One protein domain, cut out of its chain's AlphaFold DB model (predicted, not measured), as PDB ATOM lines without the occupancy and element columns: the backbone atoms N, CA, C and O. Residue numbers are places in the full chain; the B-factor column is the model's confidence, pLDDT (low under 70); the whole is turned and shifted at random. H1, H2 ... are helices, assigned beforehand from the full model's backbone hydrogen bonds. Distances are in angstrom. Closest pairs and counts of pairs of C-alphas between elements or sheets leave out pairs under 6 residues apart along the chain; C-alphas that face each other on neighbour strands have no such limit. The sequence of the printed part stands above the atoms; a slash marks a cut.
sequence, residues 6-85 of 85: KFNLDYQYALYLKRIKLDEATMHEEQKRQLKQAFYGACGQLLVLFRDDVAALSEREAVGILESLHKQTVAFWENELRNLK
ATOM      1  N   LYS A   6     220.283  89.650 177.190       87.81
ATOM      2  CA  LYS A   6     220.291  91.005 177.763       87.81
ATOM      3  C   LYS A   6     218.940  91.419 178.357       87.81
ATOM      4  O   LYS A   6     218.932  92.262 179.244       87.81
ATOM      5  N   PHE A   7     217.825  90.844 177.907       89.12
ATOM      6  CA  PHE A   7     216.483  91.159 178.420       89.12
ATOM      7  C   PHE A   7     215.965  90.117 179.425       89.12
ATOM      8  O   PHE A   7     214.765  90.026 179.668       89.12
ATOM      9  N   ASN A   8     216.858  89.310 180.001       94.00
ATOM     10  CA  ASN A   8     216.554  88.388 181.090       94.00
ATOM     11  C   ASN A   8     217.023  88.995 182.429       94.00
ATOM     12  O   ASN A   8     218.171  89.422 182.545       94.00
ATOM     13  N   LEU A   9     216.145  89.036 183.438       94.56
ATOM     14  CA  LEU A   9     216.458  89.657 184.732       94.56
ATOM     15  C   LEU A   9     217.476  88.866 185.563       94.56
ATOM     16  O   LEU A   9     218.290  89.493 186.229       94.56
ATOM     17  N   ASP A  10     217.510  87.534 185.475       95.62
ATOM     18  CA  ASP A  10     218.550  86.735 186.137       95.62
ATOM     19  C   ASP A  10     219.931  87.020 185.525       95.62
ATOM     20  O   ASP A  10     220.922  87.161 186.240       95.62
ATOM     21  N   TYR A  11     220.000  87.192 184.200       95.75
ATOM     22  CA  TYR A  11     221.231  87.618 183.530       95.75
ATOM     23  C   TYR A  11     221.665  89.023 183.977       95.75
ATOM     24  O   TYR A  11     222.847  89.256 184.240       95.75
ATOM     25  N   GLN A  12     220.723  89.966 184.093       96.19
ATOM     26  CA  GLN A  12     221.022  91.314 184.589       96.19
ATOM     27  C   GLN A  12     221.439  91.312 186.062       96.19
ATOM     28  O   GLN A  12     222.333  92.072 186.429       96.19
ATOM     29  N   TYR A  13     220.860  90.436 186.883       97.06
ATOM     30  CA  TYR A  13     221.258  90.251 188.275       97.06
ATOM     31  C   TYR A  13     222.705  89.755 188.381       97.06
ATOM     32  O   TYR A  13     223.521  90.375 189.063       97.06
ATOM     33  N   ALA A  14     223.073  88.723 187.615       95.88
ATOM     34  CA  ALA A  14     224.454  88.239 187.560       95.88
ATOM     35  C   ALA A  14     225.435  89.332 187.094       95.88
ATOM     36  O   ALA A  14     226.535  89.484 187.633       95.88
ATOM     37  N   LEU A  15     225.033  90.144 186.110       96.38
ATOM     38  CA  LEU A  15     225.834  91.274 185.644       96.38
ATOM     39  C   LEU A  15     225.968  92.372 186.710       96.38
ATOM     40  O   LEU A  15     227.041  92.965 186.834       96.38
ATOM     41  N   TYR A  16     224.907  92.647 187.469       96.12
ATOM     42  CA  TYR A  16     224.927  93.579 188.592       96.12
ATOM     43  C   TYR A  16     225.934  93.136 189.657       96.12
ATOM     44  O   TYR A  16     226.840  93.911 189.962       96.12
ATOM     45  N   LEU A  17     225.864  91.881 190.118       97.19
ATOM     46  CA  LEU A  17     226.813  91.312 191.085       97.19
ATOM     47  C   LEU A  17     228.265  91.460 190.612       97.19
ATOM     48  O   LEU A  17     229.122  91.949 191.349       97.19
ATOM     49  N   LYS A  18     228.529  91.151 189.335       96.31
ATOM     50  CA  LYS A  18     229.852  91.334 188.722       96.31
ATOM     51  C   LYS A  18     230.318  92.795 188.744       96.31
ATOM     52  O   LYS A  18     231.493  93.053 188.995       96.31
ATOM     53  N   ARG A  19     229.427  93.753 188.464       94.56
ATOM     54  CA  ARG A  19     229.752  95.193 188.437       94.56
ATOM     55  C   ARG A  19     230.093  95.732 189.821       94.56
ATOM     56  O   ARG A  19     231.035  96.509 189.933       94.56
ATOM     57  N   ILE A  20     229.369  95.293 190.849       92.94
ATOM     58  CA  ILE A  20     229.639  95.685 192.239       92.94
ATOM     59  C   ILE A  20     230.707  94.815 192.914       92.94
ATOM     60  O   ILE A  20     231.022  95.035 194.077       92.94
ATOM     61  N   LYS A  21     231.286  93.850 192.182       95.06
ATOM     62  CA  LYS A  21     232.311  92.909 192.660       95.06
ATOM     63  C   LYS A  21     231.871  92.118 193.898       95.06
ATOM     64  O   LYS A  21     232.678  91.867 194.790       95.06
ATOM     65  N   LEU A  22     230.602  91.723 193.936       95.12
ATOM     66  CA  LEU A  22     230.047  90.910 195.012       95.12
ATOM     67  C   LEU A  22     230.005  89.436 194.592       95.12
ATOM     68  O   LEU A  22     229.420  89.107 193.559       95.12
ATOM     69  N   ASP A  23     230.615  88.563 195.395       94.50
ATOM     70  CA  ASP A  23     230.547  87.112 195.212       94.50
ATOM     71  C   ASP A  23     229.381  86.526 196.019       94.50
ATOM     72  O   ASP A  23     229.471  86.336 197.236       94.50
ATOM     73  N   GLU A  24     228.285  86.223 195.325       94.38
ATOM     74  CA  GLU A  24     227.070  85.674 195.929       94.38
ATOM     75  C   GLU A  24     227.321  84.342 196.648       94.38
ATOM     76  O   GLU A  24     226.644  84.050 197.631       94.38
ATOM     77  N   ALA A  25     228.315  83.545 196.238       94.06
ATOM     78  CA  ALA A  25     228.601  82.260 196.877       94.06
ATOM     79  C   ALA A  25     229.073  82.411 198.331       94.06
ATOM     80  O   ALA A  25     228.865  81.506 199.140       94.06
ATOM     81  N   THR A  26     229.660  83.561 198.670       95.50
ATOM     82  CA  THR A  26     230.190  83.855 200.010       95.50
ATOM     83  C   THR A  26     229.145  84.427 200.972       95.50
ATOM     84  O   THR A  26     229.414  84.571 202.163       95.50
ATOM     85  N   MET A  27     227.945  84.742 200.478       95.44
ATOM     86  CA  MET A  27     226.867  85.332 201.271       95.44
ATOM     87  C   MET A  27     226.081  84.271 202.053       95.44
ATOM     88  O   MET A  27     225.955  83.125 201.621       95.44
ATOM     89  N   HIS A  28     225.467  84.661 203.173       97.44
ATOM     90  CA  HIS A  28     224.465  83.823 203.839       97.44
ATOM     91  C   HIS A  28     223.200  83.708 202.969       97.44
ATOM     92  O   HIS A  28     222.816  84.672 202.306       97.44
ATOM     93  N   GLU A  29     222.508  82.564 202.993       97.25
ATOM     94  CA  GLU A  29     221.336  82.299 202.132       97.25
ATOM     95  C   GLU A  29     220.244  83.372 202.236       97.25
ATOM     96  O   GLU A  29     219.646  83.782 201.241       97.25
ATOM     97  N   GLU A  30     220.016  83.895 203.440       97.75
ATOM     98  CA  GLU A  30     219.054  84.978 203.636       97.75
ATOM     99  C   GLU A  30     219.468  86.275 202.930       97.75
ATOM    100  O   GLU A  30     218.624  86.933 202.321       97.75
ATOM    101  N   GLN A  31     220.760  86.612 202.944       96.56
ATOM    102  CA  GLN A  31     221.277  87.802 202.271       96.56
ATOM    103  C   GLN A  31     221.164  87.658 200.752       96.56
ATOM    104  O   GLN A  31     220.781  88.617 200.085       96.56
ATOM    105  N   LYS A  32     221.433  86.461 200.203       96.94
ATOM    106  CA  LYS A  32     221.242  86.169 198.768       96.94
ATOM    107  C   LYS A  32     219.793  86.422 198.365       96.94
ATOM    108  O   LYS A  32     219.510  87.177 197.434       96.94
ATOM    109  N   ARG A  33     218.858  85.850 199.133       97.62
ATOM    110  CA  ARG A  33     217.417  86.012 198.907       97.62
ATOM    111  C   ARG A  33     217.000  87.480 198.966       97.62
ATOM    112  O   ARG A  33     216.332  87.944 198.047       97.62
ATOM    113  N   GLN A  34     217.393  88.201 200.015       97.88
ATOM    114  CA  GLN A  34     217.041  89.612 200.192       97.88
ATOM    115  C   GLN A  34     217.631  90.488 199.084       97.88
ATOM    116  O   GLN A  34     216.918  91.315 198.517       97.88
ATOM    117  N   LEU A  35     218.894  90.271 198.708       97.56
ATOM    118  CA  LEU A  35     219.540  91.016 197.629       97.56
ATOM    119  C   LEU A  35     218.839  90.783 196.287       97.56
ATOM    120  O   LEU A  35     218.568  91.737 195.556       97.56
ATOM    121  N   LYS A  36     218.500  89.529 195.969       97.56
ATOM    122  CA  LYS A  36     217.771  89.199 194.740       97.56
ATOM    123  C   LYS A  36     216.360  89.793 194.741       97.56
ATOM    124  O   LYS A  36     215.942  90.357 193.733       97.56
ATOM    125  N   GLN A  37     215.642  89.733 195.865       98.19
ATOM    126  CA  GLN A  37     214.327  90.370 196.018       98.19
ATOM    127  C   GLN A  37     214.403  91.889 195.832       98.19
ATOM    128  O   GLN A  37     213.599  92.446 195.086       98.19
ATOM    129  N   ALA A  38     215.388  92.549 196.446       98.00
ATOM    130  CA  ALA A  38     215.606  93.984 196.303       98.00
ATOM    131  C   ALA A  38     215.921  94.368 194.850       98.00
ATOM    132  O   ALA A  38     215.336  95.315 194.326       98.00
ATOM    133  N   PHE A  39     216.776  93.598 194.168       97.94
ATOM    134  CA  PHE A  39     217.085  93.814 192.754       97.94
ATOM    135  C   PHE A  39     215.835  93.699 191.870       97.94
ATOM    136  O   PHE A  39     215.552  94.599 191.081       97.94
ATOM    137  N   TYR A  40     215.051  92.628 192.030       98.00
ATOM    138  CA  TYR A  40     213.815  92.438 191.264       98.00
ATOM    139  C   TYR A  40     212.776  93.521 191.570       98.00
ATOM    140  O   TYR A  40     212.133  94.017 190.645       98.00
ATOM    141  N   GLY A  41     212.637  93.920 192.838       97.81
ATOM    142  CA  GLY A  41     211.753  95.008 193.251       97.81
ATOM    143  C   GLY A  41     212.140  96.340 192.608       97.81
ATOM    144  O   GLY A  41     211.287  97.008 192.026       97.81
ATOM    145  N   ALA A  42     213.429  96.691 192.624       96.62
ATOM    146  CA  ALA A  42     213.936  97.906 191.988       96.62
ATOM    147  C   ALA A  42     213.732  97.895 190.465       96.62
ATOM    148  O   ALA A  42     213.265  98.883 189.898       96.62
ATOM    149  N   CYS A  43     214.018  96.770 189.794       96.69
ATOM    150  CA  CYS A  43     213.730  96.616 188.367       96.69
ATOM    151  C   CYS A  43     212.233  96.765 188.070       96.69
ATOM    152  O   CYS A  43     211.874  97.459 187.124       96.69
ATOM    153  N   GLY A  44     211.363  96.149 188.875       96.62
ATOM    154  CA  GLY A  44     209.911  96.262 188.733       96.62
ATOM    155  C   GLY A  44     209.422  97.703 188.870       96.62
ATOM    156  O   GLY A  44     208.692  98.182 188.006       96.62
ATOM    157  N   GLN A  45     209.885  98.418 189.897       97.12
ATOM    158  CA  GLN A  45     209.528  99.821 190.112       97.12
ATOM    159  C   GLN A  45     209.988 100.720 188.955       97.12
ATOM    160  O   GLN A  45     209.213 101.544 188.474       97.12
ATOM    161  N   LEU A  46     211.226 100.548 188.475       95.94
ATOM    162  CA  LEU A  46     211.735 101.317 187.334       95.94
ATOM    163  C   LEU A  46     210.994 100.987 186.033       95.94
ATOM    164  O   LEU A  46     210.774 101.879 185.221       95.94
ATOM    165  N   LEU A  47     210.575  99.734 185.832       95.81
ATOM    166  CA  LEU A  47     209.758  99.354 184.677       95.81
ATOM    167  C   LEU A  47     208.394 100.050 184.690       95.81
ATOM    168  O   LEU A  47     207.952 100.497 183.635       95.81
ATOM    169  N   VAL A  48     207.747 100.154 185.854       96.88
ATOM    170  CA  VAL A  48     206.483 100.893 186.006       96.88
ATOM    171  C   VAL A  48     206.694 102.371 185.687       96.88
ATOM    172  O   VAL A  48     206.011 102.888 184.810       96.88
ATOM    173  N   LEU A  49     207.705 103.006 186.292       96.69
ATOM    174  CA  LEU A  49     208.058 104.407 186.027       96.69
ATOM    175  C   LEU A  49     208.308 104.669 184.532       96.69
ATOM    176  O   LEU A  49     207.841 105.658 183.971       96.69
ATOM    177  N   PHE A  50     209.048 103.785 183.859       96.12
ATOM    178  CA  PHE A  50     209.337 103.960 182.437       96.12
ATOM    179  C   PHE A  50     208.115 103.739 181.548       96.12
ATOM    180  O   PHE A  50     207.947 104.465 180.571       96.12
ATOM    181  N   ARG A  51     207.277 102.750 181.872       96.38
ATOM    182  CA  ARG A  51     206.080 102.418 181.095       96.38
ATOM    183  C   ARG A  51     204.984 103.471 181.245       96.38
ATOM    184  O   ARG A  51     204.357 103.800 180.246       96.38
ATOM    185  N   ASP A  52     204.746 103.945 182.464       96.00
ATOM    186  CA  ASP A  52     203.572 104.763 182.783       96.00
ATOM    187  C   ASP A  52     203.877 106.260 182.699       96.00
ATOM    188  O   ASP A  52     203.085 107.007 182.129       96.00
ATOM    189  N   ASP A  53     205.039 106.694 183.199       95.88
ATOM    190  CA  ASP A  53     205.371 108.117 183.286       95.88
ATOM    191  C   ASP A  53     206.284 108.559 182.139       95.88
ATOM    192  O   ASP A  53     205.945 109.466 181.382       95.88
ATOM    193  N   VAL A  54     207.442 107.908 181.958       96.12
ATOM    194  CA  VAL A  54     208.440 108.370 180.971       96.12
ATOM    195  C   VAL A  54     207.954 108.187 179.534       96.12
ATOM    196  O   VAL A  54     208.211 109.047 178.696       96.12
ATOM    197  N   ALA A  55     207.225 107.107 179.239       95.94
ATOM    198  CA  ALA A  55     206.685 106.866 177.900       95.94
ATOM    199  C   ALA A  55     205.618 107.890 177.467       95.94
ATOM    200  O   ALA A  55     205.347 108.002 176.272       95.94
ATOM    201  N   ALA A  56     205.019 108.627 178.410       96.12
ATOM    202  CA  ALA A  56     204.032 109.669 178.128       96.12
ATOM    203  C   ALA A  56     204.662 111.044 177.827       96.12
ATOM    204  O   ALA A  56     203.956 111.965 177.416       96.12
ATOM    205  N   LEU A  57     205.973 111.197 178.037       97.00
ATOM    206  CA  LEU A  57     206.695 112.456 177.857       97.00
ATOM    207  C   LEU A  57     207.191 112.636 176.419       97.00
ATOM    208  O   LEU A  57     207.413 111.669 175.685       97.00
ATOM    209  N   SER A  58     207.450 113.887 176.028       97.81
ATOM    210  CA  SER A  58     208.240 114.136 174.820       97.81
ATOM    211  C   SER A  58     209.674 113.622 174.997       97.81
ATOM    212  O   SER A  58     210.190 113.547 176.113       97.81
ATOM    213  N   GLU A  59     210.363 113.310 173.897       96.62
ATOM    214  CA  GLU A  59     211.737 112.785 173.942       96.62
ATOM    215  C   GLU A  59     212.685 113.687 174.750       96.62
ATOM    216  O   GLU A  59     213.454 113.206 175.580       96.62
ATOM    217  N   ARG A  60     212.588 115.012 174.567       97.12
ATOM    218  CA  ARG A  60     213.423 115.981 175.289       97.12
ATOM    219  C   ARG A  60     213.183 115.935 176.799       97.12
ATOM    220  O   ARG A  60     214.137 116.020 177.572       97.12
ATOM    221  N   GLU A  61     211.927 115.819 177.217       97.69
ATOM    222  CA  GLU A  61     211.563 115.711 178.632       97.69
ATOM    223  C   GLU A  61     212.016 114.368 179.208       97.69
ATOM    224  O   GLU A  61     212.643 114.341 180.267       97.69
ATOM    225  N   ALA A  62     211.788 113.269 178.481       97.44
ATOM    226  CA  ALA A  62     212.219 111.932 178.874       97.44
ATOM    227  C   ALA A  62     213.739 111.866 179.091       97.44
ATOM    228  O   ALA A  62     214.189 111.376 180.128       97.44
ATOM    229  N   VAL A  63     214.537 112.421 178.172       97.44
ATOM    230  CA  VAL A  63     216.001 112.513 178.323       97.44
ATOM    231  C   VAL A  63     216.374 113.295 179.584       97.44
ATOM    232  O   VAL A  63     217.190 112.820 180.374       97.44
ATOM    233  N   GLY A  64     215.737 114.445 179.828       97.69
ATOM    234  CA  GLY A  64     215.980 115.244 181.033       97.69
ATOM    235  C   GLY A  64     215.669 114.491 182.335       97.69
ATOM    236  O   GLY A  64     216.433 114.575 183.301       97.69
ATOM    237  N   ILE A  65     214.591 113.703 182.355       97.19
ATOM    238  CA  ILE A  65     214.240 112.846 183.496       97.19
ATOM    239  C   ILE A  65     215.282 111.742 183.696       97.19
ATOM    240  O   ILE A  65     215.751 111.551 184.818       97.19
ATOM    241  N   LEU A  66     215.696 111.051 182.633       96.56
ATOM    242  CA  LEU A  66     216.704 109.990 182.724       96.56
ATOM    243  C   LEU A  66     218.058 110.522 183.220       96.56
ATOM    244  O   LEU A  66     218.687 109.900 184.080       96.56
ATOM    245  N   GLU A  67     218.486 111.696 182.749       97.62
ATOM    246  CA  GLU A  67     219.687 112.366 183.259       97.62
ATOM    247  C   GLU A  67     219.565 112.719 184.746       97.62
ATOM    248  O   GLU A  67     220.525 112.555 185.504       97.62
ATOM    249  N   SER A  68     218.394 113.193 185.178       97.38
ATOM    250  CA  SER A  68     218.127 113.510 186.584       97.38
ATOM    251  C   SER A  68     218.192 112.262 187.470       97.38
ATOM    252  O   SER A  68     218.885 112.277 188.488       97.38
ATOM    253  N   LEU A  69     217.549 111.159 187.069       96.94
ATOM    254  CA  LEU A  69     217.590 109.885 187.804       96.94
ATOM    255  C   LEU A  69     219.023 109.352 187.936       96.94
ATOM    256  O   LEU A  69     219.429 108.885 189.006       96.94
ATOM    257  N   HIS A  70     219.819 109.470 186.871       96.25
ATOM    258  CA  HIS A  70     221.231 109.106 186.907       96.25
ATOM    259  C   HIS A  70     222.016 109.978 187.900       96.25
ATOM    260  O   HIS A  70     222.717 109.439 188.757       96.25
ATOM    261  N   LYS A  71     221.848 111.309 187.855       98.06
ATOM    262  CA  LYS A  71     222.498 112.243 188.796       98.06
ATOM    263  C   LYS A  71     222.127 111.951 190.249       98.06
ATOM    264  O   LYS A  71     223.010 111.946 191.100       98.06
ATOM    265  N   GLN A  72     220.858 111.665 190.533       97.62
ATOM    266  CA  GLN A  72     220.397 111.306 191.878       97.62
ATOM    267  C   GLN A  72     221.057 110.014 192.380       97.62
ATOM    268  O   GLN A  72     221.520 109.959 193.518       97.62
ATOM    269  N   THR A  73     221.170 109.001 191.517       94.81
ATOM    270  CA  THR A  73     221.839 107.735 191.856       94.81
ATOM    271  C   THR A  73     223.325 107.948 192.150       94.81
ATOM    272  O   THR A  73     223.840 107.423 193.134       94.81
ATOM    273  N   VAL A  74     224.021 108.739 191.326       95.44
ATOM    274  CA  VAL A  74     225.435 109.084 191.554       95.44
ATOM    275  C   VAL A  74     225.599 109.844 192.870       95.44
ATOM    276  O   VAL A  74     226.435 109.468 193.687       95.44
ATOM    277  N   ALA A  75     224.759 110.852 193.115       97.12
ATOM    278  CA  ALA A  75     224.810 111.655 194.332       97.12
ATOM    279  C   ALA A  75     224.609 110.811 195.601       97.12
ATOM    280  O   ALA A  75     225.293 111.039 196.599       97.12
ATOM    281  N   PHE A  76     223.715 109.816 195.564       96.00
ATOM    282  CA  PHE A  76     223.547 108.864 196.662       96.00
ATOM    283  C   PHE A  76     224.861 108.133 196.976       96.00
ATOM    284  O   PHE A  76     225.326 108.174 198.112       96.00
ATOM    285  N   TRP A  77     225.508 107.530 195.976       92.38
ATOM    286  CA  TRP A  77     226.753 106.787 196.201       92.38
ATOM    287  C   TRP A  77     227.919 107.681 196.626       92.38
ATOM    288  O   TRP A  77     228.720 107.288 197.471       92.38
ATOM    289  N   GLU A  78     228.015 108.895 196.089       94.75
ATOM    290  CA  GLU A  78     229.008 109.869 196.550       94.75
ATOM    291  C   GLU A  78     228.800 110.259 198.018       94.75
ATOM    292  O   GLU A  78     229.780 110.438 198.744       94.75
ATOM    293  N   ASN A  79     227.547 110.385 198.464       95.69
ATOM    294  CA  ASN A  79     227.225 110.627 199.869       95.69
ATOM    295  C   ASN A  79     227.629 109.442 200.747       95.69
ATOM    296  O   ASN A  79     228.290 109.653 201.760       95.69
ATOM    297  N   GLU A  80     227.318 108.212 200.337       93.44
ATOM    298  CA  GLU A  80     227.732 107.012 201.074       93.44
ATOM    299  C   GLU A  80     229.258 106.943 201.222       93.44
ATOM    300  O   GLU A  80     229.773 106.701 202.310       93.44
ATOM    301  N   LEU A  81     230.008 107.263 200.163       91.25
ATOM    302  CA  LEU A  81     231.472 107.322 200.219       91.25
ATOM    303  C   LEU A  81     232.008 108.427 201.139       91.25
ATOM    304  O   LEU A  81     233.104 108.279 201.682       91.25
ATOM    305  N   ARG A  82     231.280 109.540 201.298       91.94
ATOM    306  CA  ARG A  82     231.627 110.596 202.260       91.94
ATOM    307  C   ARG A  82     231.342 110.167 203.694       91.94
ATOM    308  O   ARG A  82     232.171 110.432 204.549       91.94
ATOM    309  N   ASN A  83     230.226 109.486 203.935       86.56
ATOM    310  CA  ASN A  83     229.816 109.028 205.266       86.56
ATOM    311  C   ASN A  83     230.708 107.904 205.826       86.56
ATOM    312  O   ASN A  83     230.680 107.636 207.022       86.56
ATOM    313  N   LEU A  84     231.483 107.241 204.965       77.94
ATOM    314  CA  LEU A  84     232.466 106.222 205.344       77.94
ATOM    315  C   LEU A  84     233.833 106.798 205.763       77.94
ATOM    316  O   LEU A  84     234.692 106.025 206.192       77.94
ATOM    317  N   LYS A  85     234.063 108.106 205.591       55.81
ATOM    318  CA  LYS A  85     235.309 108.805 205.953       55.81
ATOM    319  C   LYS A  85     235.147 109.591 207.245       55.81
ATOM    320  O   LYS A  85     236.153 109.652 207.983       55.81
TER     321      LYS A  85
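What this domain is: This is residues 6 to 85 of the 85 residues of an uncharacterized protein of Spirosoma radiotolerans (UniProt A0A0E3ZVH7). Two long helices, H3 and H2, form the arms of an open V with its corner at residues 53 to 58, and a short helix, H1, crosses beside the middle of H2. The arms do not close on each other: most of H3, from residue 67 on, sticks out as a free arm. The printed part has 80 residues with three named helices, in the order H1, H2, H3 along the chain, and no named strand, and its class is all helix. The whole is loose, with a radius of gyration of the C-alphas of 15.5 A, and its outline is flat, spanning 45 by 36 by 19 A.

Where its parts are: Begin with H3, the longest helix by residues, residues 59 to 83. Find C-alpha 59 at (211.737, 112.785, 173.942); from there the helix runs 36.4 A to C-alpha 83 at (229.816, 109.028, 205.266). Then go back to H2, residues 29 to 52, which runs 34.6 A from C-alpha 29 at (221.336, 82.299, 202.132) to C-alpha 52. H1 holds residues 9 to 19, and its first and last C-alphas are 14.9 A apart.

How they stand to each other: Look first at H3: it touches no helix. H2 and H3 are apart, though they follow each other in the chain. H1 and H3 are apart too. Now look at residues 36 to 40 of H2, the part with which alone it touches H1. H1 and H2 only just touch, with 3 pairs of C-alphas within 8 A; the closest C-alphas are those of Tyr 13 and Phe 39, 7.1 A apart. Their lines stand at a steep tilt of 68 degrees, only just short of about perpendicular, and they run opposite ways. Their centres are 12.0 A apart. In the backbones of H1, H2 and H3, every O i to N i+4 pair is within hydrogen-bond range.

The domain as a whole: Find Thr 26 and Ser 58, whose C-alphas are the two farthest apart in the domain, at 45.1 A. The first and last printed C-alphas, of Lys 6 and Lys 85, are 36.6 A apart. Residues 44 to 49, which belong to H2, stand free, and so do residues 67 to 85, of which 67 to 83 belong to H3. Both links are short but not tight: 9 residues lie between H1 and H2, and 6 between H2 and H3. The printed part has no cut and ends at residue 85, the chain's last residue. In the B-factor column you will find a mean pLDDT of the printed part of 95.2; residue 85 is the one printed residue under 70 in this model.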